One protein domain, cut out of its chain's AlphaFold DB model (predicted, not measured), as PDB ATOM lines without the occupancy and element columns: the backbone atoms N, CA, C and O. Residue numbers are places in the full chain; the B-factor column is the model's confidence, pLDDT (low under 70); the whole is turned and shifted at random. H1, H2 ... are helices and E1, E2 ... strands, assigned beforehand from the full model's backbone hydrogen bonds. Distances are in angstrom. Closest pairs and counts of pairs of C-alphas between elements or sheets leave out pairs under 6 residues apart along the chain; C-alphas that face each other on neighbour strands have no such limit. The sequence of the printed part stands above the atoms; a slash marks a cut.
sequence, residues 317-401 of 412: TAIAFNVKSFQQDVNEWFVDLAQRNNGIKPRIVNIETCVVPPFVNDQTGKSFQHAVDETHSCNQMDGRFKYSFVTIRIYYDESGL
ATOM      1  N   THR A 317      68.475 -15.468 113.098       72.06
ATOM      2  CA  THR A 317      67.883 -15.086 111.812       72.06
ATOM      3  C   THR A 317      68.768 -14.054 111.116       72.06
ATOM      4  O   THR A 317      69.652 -13.478 111.748       72.06
ATOM      5  N   ALA A 318      68.585 -13.874 109.808       69.69
ATOM      6  CA  ALA A 318      69.391 -12.973 108.992       69.69
ATOM      7  C   ALA A 318      68.521 -12.168 108.021       69.69
ATOM      8  O   ALA A 318      67.699 -12.733 107.300       69.69
ATOM      9  N   ILE A 319      68.757 -10.857 107.966       74.31
ATOM     10  CA  ILE A 319      68.166  -9.923 106.994       74.31
ATOM     11  C   ILE A 319      69.263  -9.317 106.116       74.31
ATOM     12  O   ILE A 319      70.374  -9.128 106.595       74.31
ATOM     13  N   ALA A 320      68.954  -9.041 104.847       70.06
ATOM     14  CA  ALA A 320      69.870  -8.531 103.831       70.06
ATOM     15  C   ALA A 320      69.440  -7.141 103.328       70.06
ATOM     16  O   ALA A 320      68.268  -6.944 103.021       70.06
ATOM     17  N   PHE A 321      70.388  -6.208 103.173       70.75
ATOM     18  CA  PHE A 321      70.118  -4.840 102.688       70.75
ATOM     19  C   PHE A 321      70.884  -4.471 101.411       70.75
ATOM     20  O   PHE A 321      71.931  -5.051 101.104       70.75
ATOM     21  N   ASN A 322      70.377  -3.465 100.683       69.56
ATOM     22  CA  ASN A 322      71.013  -2.893  99.493       69.56
ATOM     23  C   ASN A 322      72.013  -1.787  99.863       69.56
ATOM     24  O   ASN A 322      71.640  -0.802 100.484       69.56
ATOM     25  N   VAL A 323      73.254  -1.869  99.379       69.00
ATOM     26  CA  VAL A 323      74.349  -0.930  99.707       69.00
ATOM     27  C   VAL A 323      74.059   0.558  99.414       69.00
ATOM     28  O   VAL A 323      74.712   1.420  99.990       69.00
ATOM     29  N   LYS A 324      73.113   0.921  98.537       70.88
ATOM     30  CA  LYS A 324      72.815   2.351  98.289       70.88
ATOM     31  C   LYS A 324      71.993   2.994  99.399       70.88
ATOM     32  O   LYS A 324      72.204   4.160  99.708       70.88
ATOM     33  N   SER A 325      71.048   2.239  99.939       80.62
ATOM     34  CA  SER A 325      70.076   2.694 100.931       80.62
ATOM     35  C   SER A 325      70.295   2.046 102.291       80.62
ATOM     36  O   SER A 325      69.614   2.426 103.233       80.62
ATOM     37  N   PHE A 326      71.269   1.132 102.435       86.31
ATOM     38  CA  PHE A 326      71.375   0.305 103.640       86.31
ATOM     39  C   PHE A 326      71.492   1.127 104.915       86.31
ATOM     40  O   PHE A 326      70.990   0.682 105.928       86.31
ATOM     41  N   GLN A 327      72.118   2.306 104.893       89.69
ATOM     42  CA  GLN A 327      72.206   3.133 106.097       89.69
ATOM     43  C   GLN A 327      70.821   3.542 106.602       89.69
ATOM     44  O   GLN A 327      70.544   3.443 107.793       89.69
ATOM     45  N   GLN A 328      69.945   3.958 105.686       90.38
ATOM     46  CA  GLN A 328      68.562   4.286 106.002       90.38
ATOM     47  C   GLN A 328      67.768   3.012 106.309       90.38
ATOM     48  O   GLN A 328      67.161   2.935 107.370       90.38
ATOM     49  N   ASP A 329      67.849   1.991 105.451       90.19
ATOM     50  CA  ASP A 329      67.064   0.759 105.592       90.19
ATOM     51  C   ASP A 329      67.394   0.001 106.892       90.19
ATOM     52  O   ASP A 329      66.496  -0.499 107.565       90.19
ATOM     53  N   VAL A 330      68.675  -0.079 107.276       91.56
ATOM     54  CA  VAL A 330      69.132  -0.709 108.529       91.56
ATOM     55  C   VAL A 330      68.645   0.090 109.730       91.56
ATOM     56  O   VAL A 330      68.209  -0.495 110.721       91.56
ATOM     57  N   ASN A 331      68.711   1.420 109.653       93.06
ATOM     58  CA  ASN A 331      68.250   2.285 110.726       93.06
ATOM     59  C   ASN A 331      66.730   2.190 110.920       93.06
ATOM     60  O   ASN A 331      66.275   2.002 112.045       93.06
ATOM     61  N   GLU A 332      65.956   2.279 109.838       93.31
ATOM     62  CA  GLU A 332      64.496   2.125 109.849       93.31
ATOM     63  C   GLU A 332      64.098   0.743 110.359       93.31
ATOM     64  O   GLU A 332      63.300   0.640 111.287       93.31
ATOM     65  N   TRP A 333      64.728  -0.318 109.843       92.38
ATOM     66  CA  TRP A 333      64.519  -1.677 110.332       92.38
ATOM     67  C   TRP A 333      64.785  -1.793 111.836       92.38
ATOM     68  O   TRP A 333      63.996  -2.411 112.545       92.38
ATOM     69  N   PHE A 334      65.861  -1.188 112.344       91.88
ATOM     70  CA  PHE A 334      66.183  -1.232 113.768       91.88
ATOM     71  C   PHE A 334      65.171  -0.465 114.627       91.88
ATOM     72  O   PHE A 334      64.796  -0.933 115.703       91.88
ATOM     73  N   VAL A 335      64.706   0.693 114.155       91.38
ATOM     74  CA  VAL A 335      63.663   1.484 114.825       91.38
ATOM     75  C   VAL A 335      62.345   0.711 114.863       91.38
ATOM     76  O   VAL A 335      61.756   0.572 115.936       91.38
ATOM     77  N   ASP A 336      61.919   0.149 113.733       90.94
ATOM     78  CA  ASP A 336      60.730  -0.699 113.627       90.94
ATOM     79  C   ASP A 336      60.813  -1.900 114.568       90.94
ATOM     80  O   ASP A 336      59.872  -2.215 115.298       90.94
ATOM     81  N   LEU A 337      61.964  -2.569 114.565       86.75
ATOM     82  CA  LEU A 337      62.231  -3.727 115.395       86.75
ATOM     83  C   LEU A 337      62.140  -3.375 116.894       86.75
ATOM     84  O   LEU A 337      61.599  -4.150 117.679       86.75
ATOM     85  N   ALA A 338      62.607  -2.190 117.294       86.38
ATOM     86  CA  ALA A 338      62.472  -1.705 118.666       86.38
ATOM     87  C   ALA A 338      61.016  -1.362 119.047       86.38
ATOM     88  O   ALA A 338      60.646  -1.511 120.212       86.38
ATOM     89  N   GLN A 339      60.190  -0.922 118.090       89.12
ATOM     90  CA  GLN A 339      58.783  -0.570 118.323       89.12
ATOM     91  C   GLN A 339      57.862  -1.793 118.430       89.12
ATOM     92  O   GLN A 339      56.924  -1.781 119.225       89.12
ATOM     93  N   ARG A 340      58.118  -2.857 117.658       84.44
ATOM     94  CA  ARG A 340      57.238  -4.042 117.577       84.44
ATOM     95  C   ARG A 340      57.166  -4.865 118.863       84.44
ATOM     96  O   ARG A 340      56.180  -5.560 119.086       84.44
ATOM     97  N   ASN A 341      58.184  -4.799 119.712       74.31
ATOM     98  CA  ASN A 341      58.397  -5.832 120.722       74.31
ATOM     99  C   ASN A 341      57.835  -5.516 122.120       74.31
ATOM    100  O   ASN A 341      58.340  -6.053 123.102       74.31
ATOM    101  N   ASN A 342      56.818  -4.654 122.256       77.00
ATOM    102  CA  ASN A 342      56.160  -4.344 123.545       77.00
ATOM    103  C   ASN A 342      57.135  -4.042 124.714       77.00
ATOM    104  O   ASN A 342      56.845  -4.329 125.872       77.00
ATOM    105  N   GLY A 343      58.312  -3.477 124.416       71.50
ATOM    106  CA  GLY A 343      59.362  -3.175 125.399       71.50
ATOM    107  C   GLY A 343      60.519  -4.182 125.482       71.50
ATOM    108  O   GLY A 343      61.541  -3.866 126.093       71.50
ATOM    109  N   ILE A 344      60.431  -5.346 124.833       75.56
ATOM    110  CA  ILE A 344      61.516  -6.333 124.769       75.56
ATOM    111  C   ILE A 344      62.463  -5.972 123.629       75.56
ATOM    112  O   ILE A 344      62.205  -6.217 122.455       75.56
ATOM    113  N   LYS A 345      63.596  -5.361 123.968       77.75
ATOM    114  CA  LYS A 345      64.576  -4.945 122.965       77.75
ATOM    115  C   LYS A 345      65.305  -6.177 122.418       77.75
ATOM    116  O   LYS A 345      66.011  -6.827 123.190       77.75
ATOM    117  N   PRO A 346      65.180  -6.490 121.119       79.94
ATOM    118  CA  PRO A 346      65.940  -7.577 120.532       79.94
ATOM    119  C   PRO A 346      67.419  -7.228 120.577       79.94
ATOM    120  O   PRO A 346      67.828  -6.069 120.436       79.94
ATOM    121  N   ARG A 347      68.235  -8.252 120.800       86.75
ATOM    122  CA  ARG A 347      69.675  -8.083 120.916       86.75
ATOM    123  C   ARG A 347      70.305  -8.392 119.570       86.75
ATOM    124  O   ARG A 347      70.310  -9.540 119.139       86.75
ATOM    125  N   ILE A 348      70.870  -7.377 118.922       90.50
ATOM    126  CA  ILE A 348      71.762  -7.609 117.784       90.50
ATOM    127  C   ILE A 348      72.974  -8.374 118.306       90.50
ATOM    128  O   ILE A 348      73.649  -7.914 119.228       90.50
ATOM    129  N   VAL A 349      73.206  -9.549 117.733       88.44
ATOM    130  CA  VAL A 349      74.332 -10.411 118.081       88.44
ATOM    131  C   VAL A 349      75.517 -10.107 117.178       88.44
ATOM    132  O   VAL A 349      76.631 -10.001 117.670       88.44
ATOM    133  N   ASN A 350      75.285  -9.948 115.872       91.69
ATOM    134  CA  ASN A 350      76.345  -9.697 114.901       91.69
ATOM    135  C   ASN A 350      75.816  -8.976 113.648       91.69
ATOM    136  O   ASN A 350      74.644  -9.112 113.299       91.69
ATOM    137  N   ILE A 351      76.687  -8.242 112.950       93.38
ATOM    138  CA  ILE A 351      76.395  -7.638 111.640       93.38
ATOM    139  C   ILE A 351      77.585  -7.838 110.699       93.38
ATOM    140  O   ILE A 351      78.639  -7.276 110.955       93.38
ATOM    141  N   GLU A 352      77.440  -8.567 109.596       91.56
ATOM    142  CA  GLU A 352      78.536  -8.753 108.630       91.56
ATOM    143  C   GLU A 352      78.253  -8.090 107.277       91.56
ATOM    144  O   GLU A 352      77.127  -8.088 106.772       91.56
ATOM    145  N   THR A 353      79.312  -7.594 106.647       91.00
ATOM    146  CA  THR A 353      79.351  -7.200 105.243       91.00
ATOM    147  C   THR A 353      79.815  -8.403 104.417       91.00
ATOM    148  O   THR A 353      81.000  -8.725 104.358       91.00
ATOM    149  N   CYS A 354      78.887  -9.086 103.745       83.75
ATOM    150  CA  CYS A 354      79.183 -10.297 102.977       83.75
ATOM    151  C   CYS A 354      79.147 -10.042 101.465       83.75
ATOM    152  O   CYS A 354      78.188  -9.477 100.936       83.75
ATOM    153  N   VAL A 355      80.157 -10.530 100.739       81.00
ATOM    154  CA  VAL A 355      80.129 -10.580  99.271       81.00
ATOM    155  C   VAL A 355      79.198 -11.706  98.822       81.00
ATOM    156  O   VAL A 355      79.369 -12.863  99.199       81.00
ATOM    157  N   VAL A 356      78.204 -11.394  98.000       72.25
ATOM    158  CA  VAL A 356      77.248 -12.349  97.436       72.25
ATOM    159  C   VAL A 356      77.703 -12.741  96.027       72.25
ATOM    160  O   VAL A 356      78.043 -11.862  95.232       72.25
ATOM    161  N   PRO A 357      77.711 -14.041  95.682       64.69
ATOM    162  CA  PRO A 357      78.014 -14.469  94.326       64.69
ATOM    163  C   PRO A 357      77.032 -13.850  93.315       64.69
ATOM    164  O   PRO A 357      75.833 -13.788  93.591       64.69
ATOM    165  N   PRO A 358      77.488 -13.461  92.114       56.41
ATOM    166  CA  PRO A 358      76.638 -12.846  91.088       56.41
ATOM    167  C   PRO A 358      75.608 -13.820  90.483       56.41
ATOM    168  O   PRO A 358      74.706 -13.415  89.753       56.41
ATOM    169  N   PHE A 359      75.740 -15.118  90.776       54.16
ATOM    170  CA  PHE A 359      74.913 -16.197  90.230       54.16
ATOM    171  C   PHE A 359      73.694 -16.542  91.087       54.16
ATOM    172  O   PHE A 359      73.081 -17.587  90.872       54.16
ATOM    173  N   VAL A 360      73.339 -15.705  92.064       54.62
ATOM    174  CA  VAL A 360      72.050 -15.856  92.737       54.62
ATOM    175  C   VAL A 360      70.970 -15.597  91.690       54.62
ATOM    176  O   VAL A 360      70.955 -14.549  91.047       54.62
ATOM    177  N   ASN A 361      70.119 -16.590  91.458       57.03
ATOM    178  CA  ASN A 361      68.915 -16.400  90.667       57.03
ATOM    179  C   ASN A 361      67.889 -15.676  91.537       57.03
ATOM    180  O   ASN A 361      67.722 -16.021  92.708       57.03
ATOM    181  N   ASP A 362      67.221 -14.671  90.982       59.97
ATOM    182  CA  ASP A 362      66.075 -14.055  91.634       59.97
ATOM    183  C   ASP A 362      64.899 -15.048  91.737       59.97
ATOM    184  O   ASP A 362      64.960 -16.194  91.280       59.97
ATOM    185  N   GLN A 363      63.793 -14.605  92.337       52.78
ATOM    186  CA  GLN A 363      62.580 -15.419  92.482       52.78
ATOM    187  C   GLN A 363      61.989 -15.868  91.129       52.78
ATOM    188  O   GLN A 363      61.189 -16.799  91.089       52.78
ATOM    189  N   THR A 364      62.398 -15.239  90.021       59.16
ATOM    190  CA  THR A 364      61.989 -15.575  88.650       59.16
ATOM    191  C   THR A 364      62.964 -16.524  87.947       59.16
ATOM    192  O   THR A 364      62.752 -16.883  86.791       59.16
ATOM    193  N   GLY A 365      64.027 -16.958  88.632       64.44
ATOM    194  CA  GLY A 365      65.046 -17.842  88.073       64.44
ATOM    195  C   GLY A 365      66.096 -17.122  87.223       64.44
ATOM    196  O   GLY A 365      66.956 -17.788  86.646       64.44
ATOM    197  N   LYS A 366      66.069 -15.784  87.144       61.06
ATOM    198  CA  LYS A 366      67.061 -15.008  86.392       61.06
ATOM    199  C   LYS A 366      68.271 -14.713  87.264       61.06
ATOM    200  O   LYS A 366      68.139 -14.158  88.351       61.06
ATOM    201  N   SER A 367      69.464 -15.054  86.783       61.38
ATOM    202  CA  SER A 367      70.694 -14.718  87.508       61.38
ATOM    203  C   SER A 367      70.896 -13.203  87.567       61.38
ATOM    204  O   SER A 367      70.677 -12.503  86.576       61.38
ATOM    205  N   PHE A 368      71.361 -12.694  88.706       60.78
ATOM    206  CA  PHE A 368      71.769 -11.292  88.838       60.78
ATOM    207  C   PHE A 368      72.786 -10.888  87.765       60.78
ATOM    208  O   PHE A 368      72.675  -9.806  87.194       60.78
ATOM    209  N   GLN A 369      73.725 -11.783  87.443       58.50
ATOM    210  CA  GLN A 369      74.673 -11.618  86.343       58.50
ATOM    211  C   GLN A 369      73.966 -11.338  85.008       58.50
ATOM    212  O   GLN A 369      74.309 -10.373  84.337       58.50
ATOM    213  N   HIS A 370      72.924 -12.102  84.664       60.19
ATOM    214  CA  HIS A 370      72.133 -11.884  83.448       60.19
ATOM    215  C   HIS A 370      71.444 -10.517  83.437       60.19
ATOM    216  O   HIS A 370      71.464  -9.835  82.420       60.19
ATOM    217  N   ALA A 371      70.871 -10.080  84.562       57.41
ATOM    218  CA  ALA A 371      70.245  -8.759  84.655       57.41
ATOM    219  C   ALA A 371      71.268  -7.618  84.479       57.41
ATOM    220  O   ALA A 371      70.972  -6.585  83.870       57.41
ATOM    221  N   VAL A 372      72.487  -7.803  84.990       57.28
ATOM    222  CA  VAL A 372      73.595  -6.855  84.807       57.28
ATOM    223  C   VAL A 372      74.060  -6.851  83.354       57.28
ATOM    224  O   VAL A 372      74.152  -5.781  82.756       57.28
ATOM    225  N   ASP A 373      74.270  -8.025  82.764       57.50
ATOM    226  CA  ASP A 373      74.719  -8.177  81.382       57.50
ATOM    227  C   ASP A 373      73.680  -7.640  80.378       57.50
ATOM    228  O   ASP A 373      74.058  -6.919  79.456       57.50
ATOM    229  N   GLU A 374      72.374  -7.853  80.602       53.56
ATOM    230  CA  GLU A 374      71.283  -7.271  79.793       53.56
ATOM    231  C   GLU A 374      71.276  -5.734  79.847       53.56
ATOM    232  O   GLU A 374      71.114  -5.062  78.824       53.56
ATOM    233  N   THR A 375      71.517  -5.154  81.028       52.28
ATOM    234  CA  THR A 375      71.634  -3.692  81.190       52.28
ATOM    235  C   THR A 375      72.868  -3.144  80.452       52.28
ATOM    236  O   THR A 375      72.920  -1.967  80.084       52.28
ATOM    237  N   HIS A 376      73.864  -4.000  80.199       44.62
ATOM    238  CA  HIS A 376      75.126  -3.658  79.550       44.62
ATOM    239  C   HIS A 376      75.248  -4.059  78.085       44.62
ATOM    240  O   HIS A 376      76.161  -3.561  77.433       44.62
ATOM    241  N   SER A 377      74.318  -4.827  77.515       41.03
ATOM    242  CA  SER A 377      74.295  -5.138  76.075       41.03
ATOM    243  C   SER A 377      74.227  -3.904  75.154       41.03
ATOM    244  O   SER A 377      74.471  -4.027  73.956       41.03
ATOM    245  N   CYS A 378      73.971  -2.702  75.683       39.19
ATOM    246  CA  CYS A 378      74.102  -1.435  74.950       39.19
ATOM    247  C   CYS A 378      75.536  -0.855  74.929       39.19
ATOM    248  O   CYS A 378      75.758   0.182  74.311       39.19
ATOM    249  N   ASN A 379      76.508  -1.486  75.594       38.00
ATOM    250  CA  ASN A 379      77.927  -1.126  75.580       38.00
ATOM    251  C   ASN A 379      78.777  -2.404  75.495       38.00
ATOM    252  O   ASN A 379      79.066  -3.034  76.510       38.00
ATOM    253  N   GLN A 380      79.197  -2.766  74.278       34.84
ATOM    254  CA  GLN A 380      80.166  -3.835  74.008       34.84
ATOM    255  C   GLN A 380      81.527  -3.511  74.648       34.84
ATOM    256  O   GLN A 380      82.424  -2.968  74.006       34.84
ATOM    257  N   MET A 381      81.689  -3.809  75.933       38.81
ATOM    258  CA  MET A 381      82.984  -3.780  76.604       38.81
ATOM    259  C   MET A 381      83.352  -5.199  77.020       38.81
ATOM    260  O   MET A 381      82.838  -5.716  78.007       38.81
ATOM    261  N   ASP A 382      84.251  -5.808  76.245       39.28
ATOM    262  CA  ASP A 382      84.860  -7.118  76.483       39.28
ATOM    263  C   ASP A 382      85.289  -7.305  77.950       39.28
ATOM    264  O   ASP A 382      86.338  -6.805  78.352       39.28
ATOM    265  N   GLY A 383      84.496  -8.016  78.758       42.69
ATOM    266  CA  GLY A 383      84.927  -8.735  79.971       42.69
ATOM    267  C   GLY A 383      85.663  -7.964  81.083       42.69
ATOM    268  O   GLY A 383      86.278  -8.598  81.939       42.69
ATOM    269  N   ARG A 384      85.655  -6.624  81.098       46.03
ATOM    270  CA  ARG A 384      86.535  -5.809  81.971       46.03
ATOM    271  C   ARG A 384      85.930  -5.349  83.297       46.03
ATOM    272  O   ARG A 384      86.672  -4.827  84.127       46.03
ATOM    273  N   PHE A 385      84.632  -5.526  83.532       47.12
ATOM    274  CA  PHE A 385      84.007  -5.084  84.782       47.12
ATOM    275  C   PHE A 385      83.771  -6.258  85.725       47.12
ATOM    276  O   PHE A 385      82.960  -7.141  85.460       47.12
ATOM    277  N   LYS A 386      84.495  -6.258  86.848       55.47
ATOM    278  CA  LYS A 386      84.212  -7.137  87.982       55.47
ATOM    279  C   LYS A 386      83.250  -6.405  88.910       55.47
ATOM    280  O   LYS A 386      83.638  -5.439  89.561       55.47
ATOM    281  N   TYR A 387      82.005  -6.858  88.963       61.91
ATOM    282  CA  TYR A 387      81.047  -6.401  89.965       61.91
ATOM    283  C   TYR A 387      81.144  -7.307  91.187       61.91
ATOM    284  O   TYR A 387      81.235  -8.526  91.060       61.91
ATOM    285  N   SER A 388      81.145  -6.708  92.374       63.97
ATOM    286  CA  SER A 388      80.950  -7.434  93.627       63.97
ATOM    287  C   SER A 388      79.598  -7.027  94.182       63.97
ATOM    288  O   SER A 388      79.349  -5.841  94.403       63.97
ATOM    289  N   PHE A 389      78.719  -8.003  94.376       72.69
ATOM    290  CA  PHE A 389      77.471  -7.786  95.090       72.69
ATOM    291  C   PHE A 389      77.784  -7.914  96.566       72.69
ATOM    292  O   PHE A 389      78.434  -8.869  96.977       72.69
ATOM    293  N   VAL A 390      77.365  -6.941  97.356       76.38
ATOM    294  CA  VAL A 390      77.591  -6.942  98.797       76.38
ATOM    295  C   VAL A 390      76.235  -6.852  99.468       76.38
ATOM    296  O   VAL A 390      75.356  -6.124  99.011       76.38
ATOM    297  N   THR A 391      76.067  -7.620 100.532       82.44
ATOM    298  CA  THR A 391      74.895  -7.579 101.393       82.44
ATOM    299  C   THR A 391      75.337  -7.351 102.828       82.44
ATOM    300  O   THR A 391      76.392  -7.833 103.239       82.44
ATOM    301  N   ILE A 392      74.530  -6.614 103.582       86.44
ATOM    302  CA  ILE A 392      74.676  -6.512 105.031       86.44
ATOM    303  C   ILE A 392      73.781  -7.572 105.648       86.44
ATOM    304  O   ILE A 392      72.577  -7.515 105.413       86.44
ATOM    305  N   ARG A 393      74.345  -8.515 106.410       86.31
ATOM    306  CA  ARG A 393      73.570  -9.494 107.178       86.31
ATOM    307  C   ARG A 393      73.550  -9.128 108.644       86.31
ATOM    308  O   ARG A 393      74.610  -8.980 109.241       86.31
ATOM    309  N   ILE A 394      72.358  -9.040 109.226       89.19
ATOM    310  CA  ILE A 394      72.192  -8.807 110.664       89.19
ATOM    311  C   ILE A 394      71.702 -10.081 111.331       89.19
ATOM    312  O   ILE A 394      70.628 -10.573 110.999       89.19
ATOM    313  N   TYR A 395      72.479 -10.564 112.292       88.06
ATOM    314  CA  TYR A 395      72.137 -11.652 113.190       88.06
ATOM    315  C   TYR A 395      71.634 -11.068 114.502       88.06
ATOM    316  O   TYR A 395      72.351 -10.320 115.170       88.06
ATOM    317  N   TYR A 396      70.414 -11.406 114.891       87.12
ATOM    318  CA  TYR A 396      69.817 -10.904 116.120       87.12
ATOM    319  C   TYR A 396      69.060 -12.005 116.849       87.12
ATOM    320  O   TYR A 396      68.668 -13.000 116.248       87.12
ATOM    321  N   ASP A 397      68.925 -11.809 118.153       83.31
ATOM    322  CA  ASP A 397      68.329 -12.721 119.114       83.31
ATOM    323  C   ASP A 397      66.911 -12.250 119.457       83.31
ATOM    324  O   ASP A 397      66.710 -11.116 119.909       83.31
ATOM    325  N   GLU A 398      65.940 -13.131 119.219       76.00
ATOM    326  CA  GLU A 398      64.513 -12.923 119.494       76.00
ATOM    327  C   GLU A 398      64.075 -13.484 120.860       76.00
ATOM    328  O   GLU A 398      62.886 -13.442 121.184       76.00
ATOM    329  N   SER A 399      65.003 -14.003 121.682       66.31
ATOM    330  CA  SER A 399      64.671 -14.514 123.017       66.31
ATOM    331  C   SER A 399      64.015 -13.427 123.875       66.31
ATOM    332  O   SER A 399      64.629 -12.445 124.288       66.31
ATOM    333  N   GLY A 400      62.716 -13.600 124.109       60.69
ATOM    334  CA  GLY A 400      61.858 -12.647 124.807       60.69
ATOM    335  C   GLY A 400      60.529 -12.415 124.091       60.69
ATOM    336  O   GLY A 400      59.549 -12.082 124.744       60.69
ATOM    337  N   LEU A 401      60.439 -12.670 122.785       57.50
ATOM    338  CA  LEU A 401      59.147 -12.689 122.103       57.50
ATOM    339  C   LEU A 401      58.364 -13.928 122.549       57.50
ATOM    340  O   LEU A 401      58.774 -15.059 122.285       57.50
TER     341      LEU A 401
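AT A GLANCE: This is residues 317 to 401 of the 412 residues of an uncharacterized protein of Tetranychus urticae (UniProt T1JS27). A narrow, strongly twisted sheet of three strands has one helix, H1, packed slantwise over one face on the side of E1, while its other face is bare. Beyond one end of this sheet the chain runs out past the small helix H2 and returns as a long loop into E3; residues 373 to 385 stick out there with nothing beside them. The printed part has 85 residues with two named helices and three named strands, in the order E1, H1, E2, H2, E3, and its class is mixed, helices and strands. The sheet runs E1, E3, E2, antiparallel throughout. The whole is loose, with a radius of gyration of the C-alphas of 17.3 A, and spans 55 by 23 by 19 A.

HOW THE PARTS SIT: E1, residues 317 to 322, is an edge strand and the antiparallel neighbour of E3, residues 389 to 397, at 147 degrees; N 394 and O 319 are 3.3 A apart, within hydrogen-bond range. H1, residues 326 to 340, is on the sheet at a height over the sheet of 6.7 A. It lies over E1 and runs slantwise to the strands, at 35 degrees to E1 on the local plane. The closest C-alphas of E1 and H1 are those of Phe 321 and Asp 329, 7.0 A apart. E2, residues 347 to 356, is the other edge strand and antiparallel to E3 at 162 degrees, with N 352 and O 393 at 2.9 A and N 356 and O 389 at 2.7 A, both within hydrogen-bond range. E2 bends by 52 degrees at residue 353. E1, H1 and E2 form a split strand-helix-strand unit, two strands running the same way with E3 between them, and its crossover is right-handed. With H1 on one face, sheet and helix make two layers. H2, residues 368 to 376, is not on the sheet and is apart from E1 and H1. In H1 and H2 every O i to N i+4 pair is within hydrogen-bond range.

IN THESE COORDINATES: E1 begins at C-alpha 317, at (67.883, -15.086, 111.812), and is 17.6 A long. H1 is 20.3 A long, E2 25.0 A and H2 12.5 A; H2 begins at C-alpha 368, at (71.769, -11.292, 88.838). E3, 26.2 A long, ends at C-alpha 397, at (68.329, -12.721, 119.114).

THE WHOLE: The two C-alphas farthest apart, those of Gly 343 and Gln 380, are 55.4 A apart. Without residues 373 to 385, the body spans 45 by 22 by 18 A. The printed part has no cut. The links E2 to H2 and H2 to E3 are long, with 11 and 12 residues. The mean pLDDT of the printed part is 70.9; 38 residues are under 70, among them residues 357 to 388.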